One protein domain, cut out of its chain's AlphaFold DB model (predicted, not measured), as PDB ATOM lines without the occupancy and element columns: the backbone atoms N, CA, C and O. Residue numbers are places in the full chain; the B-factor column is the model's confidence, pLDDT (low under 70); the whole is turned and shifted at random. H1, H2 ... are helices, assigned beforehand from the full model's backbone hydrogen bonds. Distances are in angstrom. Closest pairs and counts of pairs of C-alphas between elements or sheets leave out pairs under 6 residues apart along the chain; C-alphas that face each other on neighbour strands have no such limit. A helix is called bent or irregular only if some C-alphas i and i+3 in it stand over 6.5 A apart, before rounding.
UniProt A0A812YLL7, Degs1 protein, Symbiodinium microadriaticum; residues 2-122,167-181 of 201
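What this domain is: This is residues 2 to 122 and 167 to 181 of the 201 residues of the protein "Degs1 protein" of Symbiodinium microadriaticum (UniProt A0A812YLL7). The long bent helix H5 makes an L of two arms, H5a and H5b, and with H4 and the link back to H5a it frames a largely empty middle. At the far end of H5b the short helices H3, H6 and H7 gather in a cluster, with H2 beside H3, while H1 comes close to H4. The 136 printed residues hold seven named helices, H1 to H7 in chain order, and no named strand: the class is all helix. The whole is only just compact, close to loose, with a radius of gyration of the C-alphas of 16.9 A, and elongated, spanning 50 by 32 by 28 A.

How they stand to each other: Start at H5, residues 62 to 98, assigned as one helix by its hydrogen bonds but bent: C-alphas 81 and 84 are 9.4 A apart. Its arms, H5a (62 to 81) and H5b (84 to 98), touch at a steep tilt of 56 degrees, closest at the C-alphas of Ile 79 and Gly 87, 4.9 A. H4, residues 44 to 55, touches H5b about perpendicular at 84 degrees, closest at C-alphas Pro 45 and Phe 98, 5.5 A, and is apart from H5a. H6, residues 102 to 109, only just touches H5b, with 3 pairs of C-alphas within 8 A and only at the corner; Phe 98 and Ala 104 have the closest C-alphas, 5.2 A. H7, residues 171 to 180, touches H6 at a steep tilt of 66 degrees, closest at C-alphas Gly 105 and Trp 171, 4.4 A. H7 also touches H3, residues 33 to 42, closest at C-alphas Pro 34 and Ile 179, 4.9 A. H2, residues 25 to 30, is close to but not clearly touching H3, and H1, residues 2 to 11, likewise to H4, with closest C-alphas Tyr 5 and Pro 52 at 7.3 A. Every O i to N i+4 pair is within hydrogen-bond range in H1, H2, H3, H5a and H7; the counts are 6 of 8 in H4, 9 of 11 in H5b and 1 of 4 in H6, where 4 of 5 O i to N i+3 pairs are.

Where its parts are: Find C-alpha 62 at (375.570, 576.876, 308.147); H5a runs 28.7 A from there, and H5b 21.8 A to C-alpha 98 at (354.484, 562.763, 297.566). H4 covers 15.5 A. H7 ends at C-alpha 180, (335.133, 562.565, 296.842).

The domain as a whole: C-alphas Tyr 80 and Gly 117 are farthest apart, 52.0 A. Residues 123 to 166 are not printed; C-alphas 122 and 167 are 4.9 A apart across this cut. The link H1 to H2 is long. Mean pLDDT of the printed part is 93.3, and no printed residue is under 70.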
ATOM      1  N   PHE A   2     363.890 571.146 306.812       89.38
ATOM      2  CA  PHE A   2     362.758 570.280 307.209       89.38
ATOM      3  C   PHE A   2     362.626 570.068 308.726       89.38
ATOM      4  O   PHE A   2     361.612 570.434 309.302       89.38
ATOM      5  N   LYS A   3     363.692 569.608 309.400       90.81
ATOM      6  CA  LYS A   3     363.703 569.391 310.859       90.81
ATOM      7  C   LYS A   3     363.178 570.585 311.664       90.81
ATOM      8  O   LYS A   3     362.512 570.391 312.667       90.81
ATOM      9  N   ARG A   4     363.510 571.818 311.270       92.44
ATOM     10  CA  ARG A   4     363.097 573.020 312.011       92.44
ATOM     11  C   ARG A   4     361.598 573.267 311.858       92.44
ATOM     12  O   ARG A   4     360.941 573.474 312.865       92.44
ATOM     13  N   TYR A   5     361.090 573.191 310.630       93.69
ATOM     14  CA  TYR A   5     359.659 573.323 310.350       93.69
ATOM     15  C   TYR A   5     358.848 572.192 310.980       93.69
ATOM     16  O   TYR A   5     357.844 572.450 311.625       93.69
ATOM     17  N   HIS A   6     359.336 570.955 310.882       93.25
ATOM     18  CA  HIS A   6     358.699 569.791 311.495       93.25
ATOM     19  C   HIS A   6     358.585 569.939 313.017       93.25
ATOM     20  O   HIS A   6     357.522 569.724 313.582       93.25
ATOM     21  N   MET A   7     359.648 570.385 313.696       93.12
ATOM     22  CA  MET A   7     359.586 570.631 315.142       93.12
ATOM     23  C   MET A   7     358.619 571.763 315.518       93.12
ATOM     24  O   MET A   7     357.981 571.682 316.563       93.12
ATOM     25  N   GLU A   8     358.513 572.813 314.701       93.12
ATOM     26  CA  GLU A   8     357.532 573.880 314.928       93.12
ATOM     27  C   GLU A   8     356.100 573.399 314.706       93.12
ATOM     28  O   GLU A   8     355.228 573.779 315.477       93.12
ATOM     29  N   HIS A   9     355.870 572.530 313.724       93.69
ATOM     30  CA  HIS A   9     354.583 571.877 313.512       93.69
ATOM     31  C   HIS A   9     354.154 571.066 314.747       93.69
ATOM     32  O   HIS A   9     353.059 571.277 315.255       93.69
ATOM     33  N   HIS A  10     355.047 570.243 315.308       94.38
ATOM     34  CA  HIS A  10     354.804 569.529 316.574       94.38
ATOM     35  C   HIS A  10     354.504 570.475 317.744       94.38
ATOM     36  O   HIS A  10     353.595 570.251 318.535       94.38
ATOM     37  N   GLN A  11     355.265 571.565 317.867       92.75
ATOM     38  CA  GLN A  11     355.134 572.486 318.999       92.75
ATOM     39  C   GLN A  11     353.922 573.428 318.886       92.75
ATOM     40  O   GLN A  11     353.379 573.865 319.901       92.75
ATOM     41  N   PHE A  12     353.536 573.793 317.667       91.38
ATOM     42  CA  PHE A  12     352.555 574.836 317.384       91.38
ATOM     43  C   PHE A  12     351.454 574.348 316.437       91.38
ATOM     44  O   PHE A  12     350.919 575.149 315.678       91.38
ATOM     45  N   GLN A  13     351.093 573.063 316.481       90.38
ATOM     46  CA  GLN A  13     350.091 572.470 315.593       90.38
ATOM     47  C   GLN A  13     348.822 573.340 315.492       90.38
ATOM     48  O   GLN A  13     348.210 573.728 316.498       90.38
ATOM     49  N   GLY A  14     348.443 573.668 314.254       89.12
ATOM     50  CA  GLY A  14     347.291 574.509 313.929       89.12
ATOM     51  C   GLY A  14     347.519 576.022 314.068       89.12
ATOM     52  O   GLY A  14     346.565 576.786 313.916       89.12
ATOM     53  N   SER A  15     348.730 576.498 314.370       89.44
ATOM     54  CA  SER A  15     349.080 577.931 314.352       89.44
ATOM     55  C   SER A  15     349.272 578.425 312.917       89.44
ATOM     56  O   SER A  15     350.116 577.914 312.192       89.44
ATOM     57  N   LEU A  16     348.543 579.468 312.508       85.62
ATOM     58  CA  LEU A  16     348.658 580.021 311.147       85.62
ATOM     59  C   LEU A  16     350.029 580.647 310.844       85.62
ATOM     60  O   LEU A  16     350.409 580.746 309.682       85.62
ATOM     61  N   ASP A  17     350.748 581.100 311.870       85.69
ATOM     62  CA  ASP A  17     352.036 581.789 311.760       85.69
ATOM     63  C   ASP A  17     353.252 580.852 311.872       85.69
ATOM     64  O   ASP A  17     354.344 581.183 311.392       85.69
ATOM     65  N   LYS A  18     353.085 579.678 312.496       88.56
ATOM     66  CA  LYS A  18     354.191 578.745 312.781       88.56
ATOM     67  C   LYS A  18     353.999 577.365 312.174       88.56
ATOM     68  O   LYS A  18     354.983 576.762 311.756       88.56
ATOM     69  N   ASP A  19     352.767 576.872 312.099       91.56
ATOM     70  CA  ASP A  19     352.476 575.574 311.502       91.56
ATOM     71  C   ASP A  19     352.293 575.710 309.989       91.56
ATOM     72  O   ASP A  19     351.201 575.925 309.462       91.56
ATOM     73  N   THR A  20     353.405 575.565 309.272       90.81
ATOM     74  CA  THR A  20     353.439 575.640 307.808       90.81
ATOM     75  C   THR A  20     352.790 574.434 307.123       90.81
ATOM     76  O   THR A  20     352.717 574.397 305.893       90.81
ATOM     77  N   ASP A  21     352.327 573.441 307.885       90.81
ATOM     78  CA  ASP A  21     351.538 572.327 307.362       90.81
ATOM     79  C   ASP A  21     350.082 572.739 307.070       90.81
ATOM     80  O   ASP A  21     349.434 572.163 306.193       90.81
ATOM     81  N   VAL A  22     349.573 573.782 307.740       91.31
ATOM     82  CA  VAL A  22     348.210 574.288 307.526       91.31
ATOM     83  C   VAL A  22     348.089 574.904 306.121       91.31
ATOM     84  O   VAL A  22     348.858 575.805 305.774       91.31
ATOM     85  N   PRO A  23     347.114 574.473 305.294       92.12
ATOM     86  CA  PRO A  23     346.867 575.081 303.994       92.12
ATOM     87  C   PRO A  23     346.482 576.556 304.116       92.12
ATOM     88  O   PRO A  23     345.776 576.977 305.036       92.12
ATOM     89  N   THR A  24     346.906 577.348 303.138       90.44
ATOM     90  CA  THR A  24     346.581 578.774 303.079       90.44
ATOM     91  C   THR A  24     345.085 579.019 302.849       90.44
ATOM     92  O   THR A  24     344.335 578.162 302.371       90.44
ATOM     93  N   GLU A  25     344.631 580.244 303.134       90.00
ATOM     94  CA  GLU A  25     343.243 580.635 302.869       90.00
ATOM     95  C   GLU A  25     342.868 580.548 301.388       90.00
ATOM     96  O   GLU A  25     341.747 580.162 301.045       90.00
ATOM     97  N   TRP A  26     343.818 580.862 300.507       91.56
ATOM     98  CA  TRP A  26     343.638 580.707 299.072       91.56
ATOM     99  C   TRP A  26     343.440 579.234 298.692       91.56
ATOM    100  O   TRP A  26     342.467 578.927 298.005       91.56
ATOM    101  N   GLU A  27     344.269 578.317 299.206       92.25
ATOM    102  CA  GLU A  27     344.143 576.882 298.914       92.25
ATOM    103  C   GLU A  27     342.751 576.348 299.284       92.25
ATOM    104  O   GLU A  27     342.100 575.692 298.471       92.25
ATOM    105  N   GLY A  28     342.239 576.682 300.474       90.94
ATOM    106  CA  GLY A  28     340.915 576.218 300.907       90.94
ATOM    107  C   GLY A  28     339.729 576.847 300.165       90.94
ATOM    108  O   GLY A  28     338.630 576.271 300.133       90.94
ATOM    109  N   ARG A  29     339.911 578.025 299.554       92.25
ATOM    110  CA  ARG A  29     338.898 578.657 298.690       92.25
ATOM    111  C   ARG A  29     338.944 578.114 297.267       92.25
ATOM    112  O   ARG A  29     337.882 577.886 296.696       92.25
ATOM    113  N   PHE A  30     340.141 577.908 296.729       95.00
ATOM    114  CA  PHE A  30     340.359 577.538 295.337       95.00
ATOM    115  C   PHE A  30     340.138 576.043 295.088       95.00
ATOM    116  O   PHE A  30     339.368 575.676 294.205       95.00
ATOM    117  N   PHE A  31     340.752 575.164 295.887       95.31
ATOM    118  CA  PHE A  31     340.707 573.721 295.645       95.31
ATOM    119  C   PHE A  31     339.435 573.086 296.213       95.31
ATOM    120  O   PHE A  31     339.424 572.452 297.271       95.31
ATOM    121  N   ARG A  32     338.330 573.289 295.490       92.31
ATOM    122  CA  ARG A  32     336.996 572.782 295.832       92.31
ATOM    123  C   ARG A  32     336.464 571.836 294.760       92.31
ATOM    124  O   ARG A  32     336.662 572.044 293.570       92.31
ATOM    125  N   GLY A  33     335.746 570.809 295.205       94.94
ATOM    126  CA  GLY A  33     335.221 569.755 294.336       94.94
ATOM    127  C   GLY A  33     336.279 568.712 293.932       94.94
ATOM    128  O   GLY A  33     337.472 568.940 294.129       94.94
ATOM    129  N   PRO A  34     335.866 567.548 293.399       96.69
ATOM    130  CA  PRO A  34     336.764 566.408 293.211       96.69
ATOM    131  C   PRO A  34     337.962 566.696 292.302       96.69
ATOM    132  O   PRO A  34     339.085 566.404 292.681       96.69
ATOM    133  N   ILE A  35     337.752 567.337 291.147       97.12
ATOM    134  CA  ILE A  35     338.822 567.594 290.165       97.12
ATOM    135  C   ILE A  35     339.918 568.486 290.756       97.12
ATOM    136  O   ILE A  35     341.100 568.146 290.700       97.12
ATOM    137  N   LEU A  36     339.534 569.612 291.362       96.75
ATOM    138  CA  LEU A  36     340.508 570.526 291.955       96.75
ATOM    139  C   LEU A  36     341.151 569.918 293.202       96.75
ATOM    140  O   LEU A  36     342.338 570.124 293.421       96.75
ATOM    141  N   LYS A  37     340.428 569.116 293.991       96.81
ATOM    142  CA  LYS A  37     341.040 568.386 295.109       96.81
ATOM    143  C   LYS A  37     342.055 567.349 294.629       96.81
ATOM    144  O   LYS A  37     343.124 567.273 295.218       96.81
ATOM    145  N   THR A  38     341.800 566.631 293.536       96.31
ATOM    146  CA  THR A  38     342.798 565.740 292.914       96.31
ATOM    147  C   THR A  38     344.045 566.513 292.494       96.31
ATOM    148  O   THR A  38     345.159 566.092 292.803       96.31
ATOM    149  N   LEU A  39     343.870 567.676 291.853       95.56
ATOM    150  CA  LEU A  39     344.986 568.555 291.502       95.56
ATOM    151  C   LEU A  39     345.742 569.034 292.753       95.56
ATOM    152  O   LEU A  39     346.966 569.031 292.762       95.56
ATOM    153  N   TRP A  40     345.037 569.385 293.828       95.12
ATOM    154  CA  TRP A  40     345.655 569.794 295.091       95.12
ATOM    155  C   TRP A  40     346.498 568.685 295.724       95.12
ATOM    156  O   TRP A  40     347.593 568.964 296.210       95.12
ATOM    157  N   VAL A  41     346.021 567.434 295.696       94.62
ATOM    158  CA  VAL A  41     346.797 566.279 296.176       94.62
ATOM    159  C   VAL A  41     348.047 566.089 295.318       94.62
ATOM    160  O   VAL A  41     349.142 565.935 295.848       94.62
ATOM    161  N   PHE A  42     347.915 566.181 293.994       93.88
ATOM    162  CA  PHE A  42     349.052 566.083 293.077       93.88
ATOM    163  C   PHE A  42     350.094 567.199 293.283       93.88
ATOM    164  O   PHE A  42     351.289 566.964 293.133       93.88
ATOM    165  N   LEU A  43     349.654 568.402 293.665       92.62
ATOM    166  CA  LEU A  43     350.512 569.566 293.910       92.62
ATOM    167  C   LEU A  43     351.057 569.655 295.350       92.62
ATOM    168  O   LEU A  43     351.828 570.575 295.634       92.62
ATOM    169  N   GLN A  44     350.729 568.714 296.248       91.44
ATOM    170  CA  GLN A  44     351.281 568.694 297.614       91.44
ATOM    171  C   GLN A  44     352.808 568.813 297.686       91.44
ATOM    172  O   GLN A  44     353.272 569.635 298.474       91.44
ATOM    173  N   PRO A  45     353.611 568.100 296.870       90.75
ATOM    174  CA  PRO A  45     355.069 568.216 296.925       90.75
ATOM    175  C   PRO A  45     355.553 569.668 296.774       90.75
ATOM    176  O   PRO A  45     356.458 570.114 297.479       90.75
ATOM    177  N   ILE A  46     354.902 570.434 295.892       89.81
ATOM    178  CA  ILE A  46     355.207 571.850 295.660       89.81
ATOM    179  C   ILE A  46     354.774 572.680 296.872       89.81
ATOM    180  O   ILE A  46     355.533 573.522 297.350       89.81
ATOM    181  N   ALA A  47     353.581 572.423 297.413       90.31
ATOM    182  CA  ALA A  47     353.107 573.117 298.605       90.31
ATOM    183  C   ALA A  47     354.043 572.893 299.810       90.31
ATOM    184  O   ALA A  47     354.433 573.862 300.456       90.31
ATOM    185  N   TYR A  48     354.489 571.660 300.061       88.62
ATOM    186  CA  TYR A  48     355.439 571.341 301.136       88.62
ATOM    187  C   TYR A  48     356.812 571.994 300.946       88.62
ATOM    188  O   TYR A  48     357.451 572.369 301.929       88.62
ATOM    189  N   ALA A  49     357.269 572.161 299.703       88.38
ATOM    190  CA  ALA A  49     358.543 572.817 299.424       88.38
ATOM    191  C   ALA A  49     358.475 574.338 299.643       88.38
ATOM    192  O   ALA A  49     359.370 574.917 300.259       88.38
ATOM    193  N   PHE A  50     357.409 574.989 299.163       90.00
ATOM    194  CA  PHE A  50     357.355 576.452 299.071       90.00
ATOM    195  C   PHE A  50     356.504 577.134 300.146       90.00
ATOM    196  O   PHE A  50     356.850 578.241 300.567       90.00
ATOM    197  N   ARG A  51     355.423 576.511 300.641       90.88
ATOM    198  CA  ARG A  51     354.567 577.109 301.685       90.88
ATOM    199  C   ARG A  51     355.375 577.504 302.928       90.88
ATOM    200  O   ARG A  51     355.198 578.635 303.385       90.88
ATOM    201  N   PRO A  52     356.323 576.685 303.427       91.62
ATOM    202  CA  PRO A  52     357.128 577.075 304.580       91.62
ATOM    203  C   PRO A  52     358.023 578.293 304.322       91.62
ATOM    204  O   PRO A  52     358.219 579.116 305.218       91.62
ATOM    205  N   MET A  53     358.531 578.439 303.094       88.44
ATOM    206  CA  MET A  53     359.391 579.559 302.697       88.44
ATOM    207  C   MET A  53     358.626 580.881 302.602       88.44
ATOM    208  O   MET A  53     359.205 581.931 302.860       88.44
ATOM    209  N   MET A  54     357.339 580.834 302.251       87.50
ATOM    210  CA  MET A  54     356.488 582.021 302.147       87.50
ATOM    211  C   MET A  54     355.823 582.386 303.479       87.50
ATOM    212  O   MET A  54     355.738 583.563 303.815       87.50
ATOM    213  N   GLY A  55     355.343 581.390 304.231       84.25
ATOM    214  CA  GLY A  55     354.552 581.607 305.446       84.25
ATOM    215  C   GLY A  55     355.385 581.847 306.703       84.25
ATOM    216  O   GLY A  55     355.020 582.671 307.535       84.25
ATOM    217  N   SER A  56     356.518 581.153 306.847       88.94
ATOM    218  CA  SER A  56     357.393 581.287 308.018       88.94
ATOM    219  C   SER A  56     358.865 581.176 307.598       88.94
ATOM    220  O   SER A  56     359.544 580.198 307.934       88.94
ATOM    221  N   PRO A  57     359.387 582.139 306.810       90.75
ATOM    222  CA  PRO A  57     360.748 582.076 306.293       90.75
ATOM    223  C   PRO A  57     361.754 581.966 307.436       90.75
ATOM    224  O   PRO A  57     361.741 582.734 308.400       90.75
ATOM    225  N   LYS A  58     362.660 580.995 307.328       90.25
ATOM    226  CA  LYS A  58     363.734 580.803 308.301       90.25
ATOM    227  C   LYS A  58     365.038 581.336 307.744       90.25
ATOM    228  O   LYS A  58     365.422 580.992 306.632       90.25
ATOM    229  N   THR A  59     365.785 582.064 308.569       93.06
ATOM    230  CA  THR A  59     367.175 582.408 308.256       93.06
ATOM    231  C   THR A  59     367.983 581.117 308.056       93.06
ATOM    232  O   THR A  59     367.996 580.275 308.976       93.06
ATOM    233  N   PRO A  60     368.624 580.922 306.885       92.38
ATOM    234  CA  PRO A  60     369.467 579.761 306.629       92.38
ATOM    235  C   PRO A  60     370.641 579.704 307.608       92.38
ATOM    236  O   PRO A  60     371.292 580.711 307.885       92.38
ATOM    237  N   LYS A  61     370.915 578.519 308.156       94.56
ATOM    238  CA  LYS A  61     372.080 578.263 309.015       94.56
ATOM    239  C   LYS A  61     373.193 577.601 308.209       94.56
ATOM    240  O   LYS A  61     372.943 577.023 307.158       94.56
ATOM    241  N   LYS A  62     374.415 577.573 308.752       96.06
ATOM    242  CA  LYS A  62     375.570 576.876 308.147       96.06
ATOM    243  C   LYS A  62     375.237 575.453 307.671       96.06
ATOM    244  O   LYS A  62     375.623 575.071 306.574       96.06
ATOM    245  N   LEU A  63     374.488 574.689 308.469       95.25
ATOM    246  CA  LEU A  63     374.065 573.332 308.100       95.25
ATOM    247  C   LEU A  63     373.073 573.299 306.929       95.25
ATOM    248  O   LEU A  63     373.092 572.342 306.166       95.25
ATOM    249  N   ASP A  64     372.231 574.323 306.767       93.81
ATOM    250  CA  ASP A  64     371.323 574.417 305.620       93.81
ATOM    251  C   ASP A  64     372.127 574.647 304.324       93.81
ATOM    252  O   ASP A  64     371.867 573.978 303.328       93.81
ATOM    253  N   PHE A  65     373.169 575.488 304.364       95.50
ATOM    254  CA  PHE A  65     374.083 575.681 303.229       95.50
ATOM    255  C   PHE A  65     374.861 574.411 302.876       95.50
ATOM    256  O   PHE A  65     374.938 574.051 301.705       95.50
ATOM    257  N   ILE A  66     375.403 573.708 303.877       96.75
ATOM    258  CA  ILE A  66     376.092 572.425 303.655       96.75
ATOM    259  C   ILE A  66     375.133 571.422 303.005       96.75
ATOM    260  O   ILE A  66     375.489 570.779 302.024       96.75
ATOM    261  N   ASN A  67     373.901 571.329 303.513       95.75
ATOM    262  CA  ASN A  67     372.877 570.460 302.944       95.75
ATOM    263  C   ASN A  67     372.570 570.808 301.477       95.75
ATOM    264  O   ASN A  67     372.462 569.902 300.659       95.75
ATOM    265  N   TRP A  68     372.474 572.093 301.119       95.19
ATOM    266  CA  TRP A  68     372.287 572.504 299.722       95.19
ATOM    267  C   TRP A  68     373.463 572.131 298.826       95.19
ATOM    268  O   TRP A  68     373.235 571.603 297.744       95.19
ATOM    269  N   VAL A  69     374.703 572.352 299.273       97.94
ATOM    270  CA  VAL A  69     375.897 571.962 298.504       97.94
ATOM    271  C   VAL A  69     375.901 570.458 298.241       97.94
ATOM    272  O   VAL A  69     376.140 570.042 297.113       97.94
ATOM    273  N   VAL A  70     375.593 569.645 299.257       97.69
ATOM    274  CA  VAL A  70     375.539 568.182 299.118       97.69
ATOM    275  C   VAL A  70     374.443 567.752 298.142       97.69
ATOM    276  O   VAL A  70     374.720 566.942 297.263       97.69
ATOM    277  N   ILE A  71     373.228 568.302 298.260       95.94
ATOM    278  CA  ILE A  71     372.112 567.970 297.357       95.94
ATOM    279  C   ILE A  71     372.447 568.366 295.915       95.94
ATOM    280  O   ILE A  71     372.361 567.527 295.028       95.94
ATOM    281  N   ILE A  72     372.915 569.597 295.682       96.75
ATOM    282  CA  ILE A  72     373.263 570.082 294.336       96.75
ATOM    283  C   ILE A  72     374.400 569.253 293.728       96.75
ATOM    284  O   ILE A  72     374.351 568.920 292.546       96.75
ATOM    285  N   ALA A  73     375.419 568.898 294.517       98.19
ATOM    286  CA  ALA A  73     376.508 568.047 294.047       98.19
ATOM    287  C   ALA A  73     376.015 566.641 293.674       98.19
ATOM    288  O   ALA A  73     376.465 566.080 292.676       98.19
ATOM    289  N   PHE A  74     375.078 566.083 294.444       97.50
ATOM    290  CA  PHE A  74     374.473 564.788 294.150       97.50
ATOM    291  C   PHE A  74     373.595 564.834 292.892       97.50
ATOM    292  O   PHE A  74     373.737 563.975 292.024       97.50
ATOM    293  N   ASP A  75     372.770 565.869 292.729       96.81
ATOM    294  CA  ASP A  75     371.957 566.072 291.523       96.81
ATOM    295  C   ASP A  75     372.840 566.258 290.279       96.81
ATOM    296  O   ASP A  75     372.590 565.660 289.231       96.81
ATOM    297  N   ALA A  76     373.930 567.028 290.400       97.56
ATOM    298  CA  ALA A  76     374.916 567.191 289.334       97.56
ATOM    299  C   ALA A  76     375.611 565.867 288.986       97.56
ATOM    300  O   ALA A  76     375.812 565.578 287.807       97.56
ATOM    301  N   LEU A  77     375.937 565.041 289.988       98.19
ATOM    302  CA  LEU A  77     376.493 563.705 289.775       98.19
ATOM    303  C   LEU A  77     375.503 562.799 289.031       98.19
ATOM    304  O   LEU A  77     375.904 562.109 288.097       98.19
ATOM    305  N   ILE A  78     374.215 562.831 289.389       98.12
ATOM    306  CA  ILE A  78     373.175 562.074 288.680       98.12
ATOM    307  C   ILE A  78     373.111 562.498 287.208       98.12
ATOM    308  O   ILE A  78     373.114 561.651 286.315       98.12
ATOM    309  N   ILE A  79     373.080 563.805 286.944       98.19
ATOM    310  CA  ILE A  79     373.016 564.335 285.576       98.19
ATOM    311  C   ILE A  79     374.281 563.983 284.792       98.19
ATOM    312  O   ILE A  79     374.198 563.647 283.613       98.19
ATOM    313  N   TYR A  80     375.449 564.028 285.430       98.19
ATOM    314  CA  TYR A  80     376.708 563.649 284.799       98.19
ATOM    315  C   TYR A  80     376.727 562.165 284.394       98.19
ATOM    316  O   TYR A  80     377.153 561.840 283.289       98.19
ATOM    317  N   LEU A  81     376.234 561.272 285.260       98.25
ATOM    318  CA  LEU A  81     376.251 559.824 285.024       98.25
ATOM    319  C   LEU A  81     375.138 559.334 284.085       98.25
ATOM    320  O   LEU A  81     375.361 558.408 283.308       98.25
ATOM    321  N   TRP A  82     373.946 559.932 284.155       97.94
ATOM    322  CA  TRP A  82     372.738 559.430 283.479       97.94
ATOM    323  C   TRP A  82     372.064 560.462 282.565       97.94
ATOM    324  O   TRP A  82     370.953 560.248 282.071       97.94
ATOM    325  N   GLY A  83     372.734 561.587 282.316       97.75
ATOM    326  CA  GLY A  83     372.251 562.659 281.459       97.75
ATOM    327  C   GLY A  83     371.027 563.398 282.020       97.75
ATOM    328  O   GLY A  83     370.612 563.196 283.165       97.75
ATOM    329  N   PRO A  84     370.393 564.254 281.197       96.00
ATOM    330  CA  PRO A  84     369.233 565.042 281.611       96.00
ATOM    331  C   PRO A  84     368.042 564.198 282.085       96.00
ATOM    332  O   PRO A  84     367.328 564.606 282.998       96.00
ATOM    333  N   VAL A  85     367.840 563.004 281.512       96.81
ATOM    334  CA  VAL A  85     366.774 562.076 281.936       96.81
ATOM    335  C   VAL A  85     367.011 561.590 283.367       96.81
ATOM    336  O   VAL A  85     366.068 561.550 284.156       96.81
ATOM    337  N   GLY A  86     368.267 561.301 283.725       96.38
ATOM    338  CA  GLY A  86     368.650 560.994 285.102       96.38
ATOM    339  C   GLY A  86     368.308 562.127 286.066       96.38
ATOM    340  O   GLY A  86     367.771 561.866 287.135       96.38
ATOM    341  N   GLY A  87     368.534 563.384 285.670       95.81
ATOM    342  CA  GLY A  87     368.154 564.555 286.472       95.81
ATOM    343  C   GLY A  87     366.641 564.756 286.619       95.81
ATOM    344  O   GLY A  87     366.172 565.181 287.673       95.81
ATOM    345  N   LEU A  88     365.852 564.422 285.592       96.19
ATOM    346  CA  LEU A  88     364.387 564.506 285.652       96.19
ATOM    347  C   LEU A  88     363.769 563.432 286.552       96.19
ATOM    348  O   LEU A  88     362.724 563.673 287.159       96.19
ATOM    349  N   TYR A  89     364.405 562.264 286.654       95.38
ATOM    350  CA  TYR A  89     363.910 561.142 287.447       95.38
ATOM    351  C   TYR A  89     363.572 561.517 288.905       95.38
ATOM    352  O   TYR A  89     362.404 561.382 289.267       95.38
ATOM    353  N   PRO A  90     364.491 562.049 289.744       93.50
ATOM    354  CA  PRO A  90     364.175 562.376 291.136       93.50
ATOM    355  C   PRO A  90     363.073 563.437 291.270       93.50
ATOM    356  O   PRO A  90     362.284 563.371 292.214       93.50
ATOM    357  N   VAL A  91     362.961 564.374 290.321       91.56
ATOM    358  CA  VAL A  91     361.886 565.380 290.304       91.56
ATOM    359  C   VAL A  91     360.530 564.710 290.080       91.56
ATOM    360  O   VAL A  91     359.611 564.885 290.880       91.56
ATOM    361  N   VAL A  92     360.410 563.899 289.026       92.69
ATOM    362  CA  VAL A  92     359.159 563.200 288.691       92.69
ATOM    363  C   VAL A  92     358.799 562.184 289.773       92.69
ATOM    364  O   VAL A  92     357.651 562.142 290.213       92.69
ATOM    365  N   SER A  93     359.768 561.407 290.265       93.25
ATOM    366  CA  SER A  93     359.559 560.444 291.349       93.25
ATOM    367  C   SER A  93     359.113 561.116 292.646       93.25
ATOM    368  O   SER A  93     358.239 560.579 293.320       93.25
ATOM    369  N   SER A  94     359.638 562.302 292.974       90.56
ATOM    370  CA  SER A  94     359.180 563.067 294.141       90.56
ATOM    371  C   SER A  94     357.736 563.531 293.973       90.56
ATOM    372  O   SER A  94     356.940 563.380 294.897       90.56
ATOM    373  N   VAL A  95     357.369 564.035 292.789       90.25
ATOM    374  CA  VAL A  95     355.987 564.457 292.510       90.25
ATOM    375  C   VAL A  95     355.020 563.280 292.602       90.25
ATOM    376  O   VAL A  95     353.975 563.387 293.240       90.25
ATOM    377  N   LEU A  96     355.376 562.138 292.014       91.19
ATOM    378  CA  LEU A  96     354.542 560.942 292.069       91.19
ATOM    379  C   LEU A  96     354.459 560.381 293.491       91.19
ATOM    380  O   LEU A  96     353.360 560.067 293.933       91.19
ATOM    381  N   GLY A  97     355.585 560.302 294.208       91.69
ATOM    382  CA  GLY A  97     355.699 559.704 295.541       91.69
ATOM    383  C   GLY A  97     355.066 560.520 296.670       91.69
ATOM    384  O   GLY A  97     354.501 559.930 297.587       91.69
ATOM    385  N   PHE A  98     355.119 561.854 296.597       89.94
ATOM    386  CA  PHE A  98     354.484 562.763 297.566       89.94
ATOM    387  C   PHE A  98     353.110 563.287 297.102       89.94
ATOM    388  O   PHE A  98     352.433 563.968 297.869       89.94
ATOM    389  N   GLY A  99     352.702 562.994 295.862       90.44
ATOM    390  CA  GLY A  99     351.407 563.366 295.292       90.44
ATOM    391  C   GLY A  99     350.337 562.290 295.500       90.44
ATOM    392  O   GLY A  99     349.967 561.966 296.620       90.44
ATOM    393  N   LEU A 100     349.820 561.705 294.412       90.62
ATOM    394  CA  LEU A 100     348.741 560.696 294.448       90.62
ATOM    395  C   LEU A 100     349.207 559.269 294.810       90.62
ATOM    396  O   LEU A 100     348.485 558.298 294.577       90.62
ATOM    397  N   HIS A 101     350.404 559.109 295.376       94.56
ATOM    398  CA  HIS A 101     350.881 557.805 295.824       94.56
ATOM    399  C   HIS A 101     350.037 557.276 297.001       94.56
ATOM    400  O   HIS A 101     349.736 558.038 297.921       94.56
ATOM    401  N   PRO A 102     349.729 555.964 297.064       93.00
ATOM    402  CA  PRO A 102     348.999 555.348 298.176       93.00
ATOM    403  C   PRO A 102     349.496 555.743 299.574       93.00
ATOM    404  O   PRO A 102     348.697 555.981 300.479       93.00
ATOM    405  N   MET A 103     350.818 555.837 299.748       93.38
ATOM    406  CA  MET A 103     351.416 556.216 301.031       93.38
ATOM    407  C   MET A 103     351.344 557.713 301.320       93.38
ATOM    408  O   MET A 103     351.287 558.073 302.486       93.38
ATOM    409  N   ALA A 104     351.293 558.588 300.311       92.56
ATOM    410  CA  ALA A 104     351.200 560.039 300.511       92.56
ATOM    411  C   ALA A 104     349.893 560.460 301.205       92.56
ATOM    412  O   ALA A 104     349.787 561.566 301.723       92.56
ATOM    413  N   GLY A 105     348.918 559.549 301.293       94.06
ATOM    414  CA  GLY A 105     347.683 559.765 302.035       94.06
ATOM    415  C   GLY A 105     347.889 560.042 303.520       94.06
ATOM    416  O   GLY A 105     346.994 560.629 304.122       94.06
ATOM    417  N   HIS A 106     349.047 559.692 304.094       93.25
ATOM    418  CA  HIS A 106     349.400 560.072 305.464       93.25
ATOM    419  C   HIS A 106     349.353 561.596 305.666       93.25
ATOM    420  O   HIS A 106     348.718 562.040 306.612       93.25
ATOM    421  N   LEU A 107     349.826 562.394 304.696       90.56
ATOM    422  CA  LEU A 107     349.821 563.869 304.751       90.56
ATOM    423  C   LEU A 107     348.414 564.467 304.948       90.56
ATOM    424  O   LEU A 107     348.250 565.566 305.473       90.56
ATOM    425  N   ILE A 108     347.378 563.746 304.510       93.81
ATOM    426  CA  ILE A 108     345.978 564.136 304.697       93.81
ATOM    427  C   ILE A 108     345.411 563.471 305.951       93.81
ATOM    428  O   ILE A 108     344.808 564.139 306.787       93.81
ATOM    429  N   ALA A 109     345.592 562.157 306.079       94.19
ATOM    430  CA  ALA A 109     345.061 561.347 307.173       94.19
ATOM    431  C   ALA A 109     345.485 561.871 308.551       94.19
ATOM    432  O   ALA A 109     344.720 561.814 309.502       94.19
ATOM    433  N   GLU A 110     346.698 562.391 308.651       92.88
ATOM    434  CA  GLU A 110     347.316 562.756 309.914       92.88
ATOM    435  C   GLU A 110     346.668 563.964 310.586       92.88
ATOM    436  O   GLU A 110     346.456 563.914 311.791       92.88
ATOM    437  N   HIS A 111     346.320 565.014 309.829       92.44
ATOM    438  CA  HIS A 111     345.913 566.308 310.402       92.44
ATOM    439  C   HIS A 111     344.605 566.891 309.886       92.44
ATOM    440  O   HIS A 111     344.165 567.948 310.355       92.44
ATOM    441  N   PHE A 112     343.963 566.239 308.920       92.25
ATOM    442  CA  PHE A 112     342.651 566.675 308.478       92.25
ATOM    443  C   PHE A 112     341.563 566.172 309.417       92.25
ATOM    444  O   PHE A 112     341.570 565.033 309.863       92.25
ATOM    445  N   VAL A 113     340.581 567.023 309.699       92.31
ATOM    446  CA  VAL A 113     339.465 566.684 310.582       92.31
ATOM    447  C   VAL A 113     338.501 565.765 309.833       92.31
ATOM    448  O   VAL A 113     337.632 566.226 309.089       92.31
ATOM    449  N   PHE A 114     338.670 564.457 310.028       91.12
ATOM    450  CA  PHE A 114     337.757 563.413 309.547       91.12
ATOM    451  C   PHE A 114     336.661 563.067 310.559       91.12
ATOM    452  O   PHE A 114     335.609 562.553 310.167       91.12
ATOM    453  N   LYS A 115     336.912 563.334 311.844       89.00
ATOM    454  CA  LYS A 115     335.979 563.193 312.962       89.00
ATOM    455  C   LYS A 115     336.058 564.451 313.823       89.00
ATOM    456  O   LYS A 115     337.135 564.864 314.242       89.00
ATOM    457  N   GLU A 116     334.914 565.065 314.085       86.00
ATOM    458  CA  GLU A 116     334.858 566.269 314.911       86.00
ATOM    459  C   GLU A 116     335.438 566.013 316.312       86.00
ATOM    460  O   GLU A 116     335.258 564.937 316.885       86.00
ATOM    461  N   GLY A 117     336.174 566.997 316.834       85.88
ATOM    462  CA  GLY A 117     336.867 566.908 318.121       85.88
ATOM    463  C   GLY A 117     338.284 566.326 318.066       85.88
ATOM    464  O   GLY A 117     338.965 566.361 319.085       85.88
ATOM    465  N   PHE A 118     338.756 565.845 316.908       89.69
ATOM    466  CA  PHE A 118     340.099 565.268 316.758       89.69
ATOM    467  C   PHE A 118     340.893 565.956 315.638       89.69
ATOM    468  O   PHE A 118     340.399 566.122 314.519       89.69
ATOM    469  N   GLU A 119     342.134 566.342 315.940       89.38
ATOM    470  CA  GLU A 119     343.057 567.030 315.015       89.38
ATOM    471  C   GLU A 119     344.258 566.202 314.570       89.38
ATOM    472  O   GLU A 119     344.977 566.631 313.668       89.38
ATOM    473  N   THR A 120     344.466 565.045 315.194       93.12
ATOM    474  CA  THR A 120     345.567 564.134 314.894       93.12
ATOM    475  C   THR A 120     345.045 562.700 314.886       93.12
ATOM    476  O   THR A 120     344.243 562.317 315.743       93.12
ATOM    477  N   TYR A 121     345.453 561.912 313.891       96.44
ATOM    478  CA  TYR A 121     344.984 560.538 313.704       96.44
ATOM    479  C   TYR A 121     346.143 559.607 313.401       96.44
ATOM    480  O   TYR A 121     347.036 559.936 312.625       96.44
ATOM    481  N   SER A 122     346.074 558.400 313.955       97.69
ATOM    482  CA  SER A 122     347.052 557.345 313.683       97.69
ATOM    483  C   SER A 122     346.538 556.344 312.646       97.69
ATOM    484  O   SER A 122     345.335 556.188 312.439       97.69
ATOM    485  N   THR A 167     341.335 556.280 314.475       96.31
ATOM    486  CA  THR A 167     342.415 555.868 313.581       96.31
ATOM    487  C   THR A 167     341.925 555.792 312.147       96.31
ATOM    488  O   THR A 167     340.764 555.464 311.892       96.31
ATOM    489  N   HIS A 168     342.829 555.983 311.197       96.31
ATOM    490  CA  HIS A 168     342.598 555.607 309.814       96.31
ATOM    491  C   HIS A 168     342.881 554.119 309.604       96.31
ATOM    492  O   HIS A 168     343.882 553.586 310.074       96.31
ATOM    493  N   SER A 169     342.017 553.455 308.837       94.81
ATOM    494  CA  SER A 169     342.231 552.079 308.372       94.81
ATOM    495  C   SER A 169     342.971 552.011 307.030       94.81
ATOM    496  O   SER A 169     343.468 550.951 306.656       94.81
ATOM    497  N   SER A 170     343.052 553.125 306.290       96.00
ATOM    498  CA  SER A 170     343.647 553.188 304.950       96.00
ATOM    499  C   SER A 170     344.070 554.612 304.573       96.00
ATOM    500  O   SER A 170     343.227 555.507 304.507       96.00
ATOM    501  N   TRP A 171     345.356 554.820 304.267       96.69
ATOM    502  CA  TRP A 171     345.857 556.080 303.695       96.69
ATOM    503  C   TRP A 171     345.324 556.364 302.282       96.69
ATOM    504  O   TRP A 171     344.842 557.476 302.060       96.69
ATOM    505  N   PRO A 172     345.277 555.393 301.345       96.50
ATOM    506  CA  PRO A 172     344.583 555.600 300.070       96.50
ATOM    507  C   PRO A 172     343.107 555.950 300.262       96.50
ATOM    508  O   PRO A 172     342.570 556.807 299.566       96.50
ATOM    509  N   GLY A 173     342.457 555.325 301.252       96.69
ATOM    510  CA  GLY A 173     341.082 555.640 301.632       96.69
ATOM    511  C   GLY A 173     340.917 557.079 302.127       96.69
ATOM    512  O   GLY A 173     339.907 557.708 301.820       96.69
ATOM    513  N   ALA A 174     341.908 557.628 302.837       95.88
ATOM    514  CA  ALA A 174     341.918 559.029 303.253       95.88
ATOM    515  C   ALA A 174     342.032 559.988 302.055       95.88
ATOM    516  O   ALA A 174     341.277 560.958 302.001       95.88
ATOM    517  N   ILE A 175     342.889 559.685 301.067       96.31
ATOM    518  CA  ILE A 175     342.959 560.444 299.801       96.31
ATOM    519  C   ILE A 175     341.608 560.403 299.087       96.31
ATOM    520  O   ILE A 175     341.061 561.446 298.732       96.31
ATOM    521  N   TRP A 176     341.060 559.198 298.899       96.94
ATOM    522  CA  TRP A 176     339.781 559.005 298.223       96.94
ATOM    523  C   TRP A 176     338.681 559.817 298.895       96.94
ATOM    524  O   TRP A 176     338.054 560.651 298.248       96.94
ATOM    525  N   LYS A 177     338.513 559.650 300.213       96.62
ATOM    526  CA  LYS A 177     337.511 560.382 300.988       96.62
ATOM    527  C   LYS A 177     337.727 561.891 300.891       96.62
ATOM    528  O   LYS A 177     336.766 562.605 300.624       96.62
ATOM    529  N   PHE A 178     338.962 562.378 301.022       96.38
ATOM    530  CA  PHE A 178     339.262 563.800 300.857       96.38
ATOM    531  C   PHE A 178     338.830 564.327 299.486       96.38
ATOM    532  O   PHE A 178     338.240 565.400 299.411       96.38
ATOM    533  N   ILE A 179     339.066 563.581 298.404       97.06
ATOM    534  CA  ILE A 179     338.700 563.984 297.039       97.06
ATOM    535  C   ILE A 179     337.184 563.910 296.816       97.06
ATOM    536  O   ILE A 179     336.595 564.854 296.285       97.06
ATOM    537  N   THR A 180     336.529 562.825 297.222       97.00
ATOM    538  CA  THR A 180     335.133 562.565 296.842       97.00
ATOM    539  C   THR A 180     334.109 563.168 297.794       97.00
ATOM    540  O   THR A 180     333.005 563.480 297.362       97.00
ATOM    541  N   ASP A 181     334.445 563.360 299.072       95.75
ATOM    542  CA  ASP A 181     333.519 563.908 300.065       95.75
ATOM    543  C   ASP A 181     333.398 565.437 299.902       95.75
ATOM    544  O   ASP A 181     334.388 566.156 300.078       95.75
TER     545      ASP A 181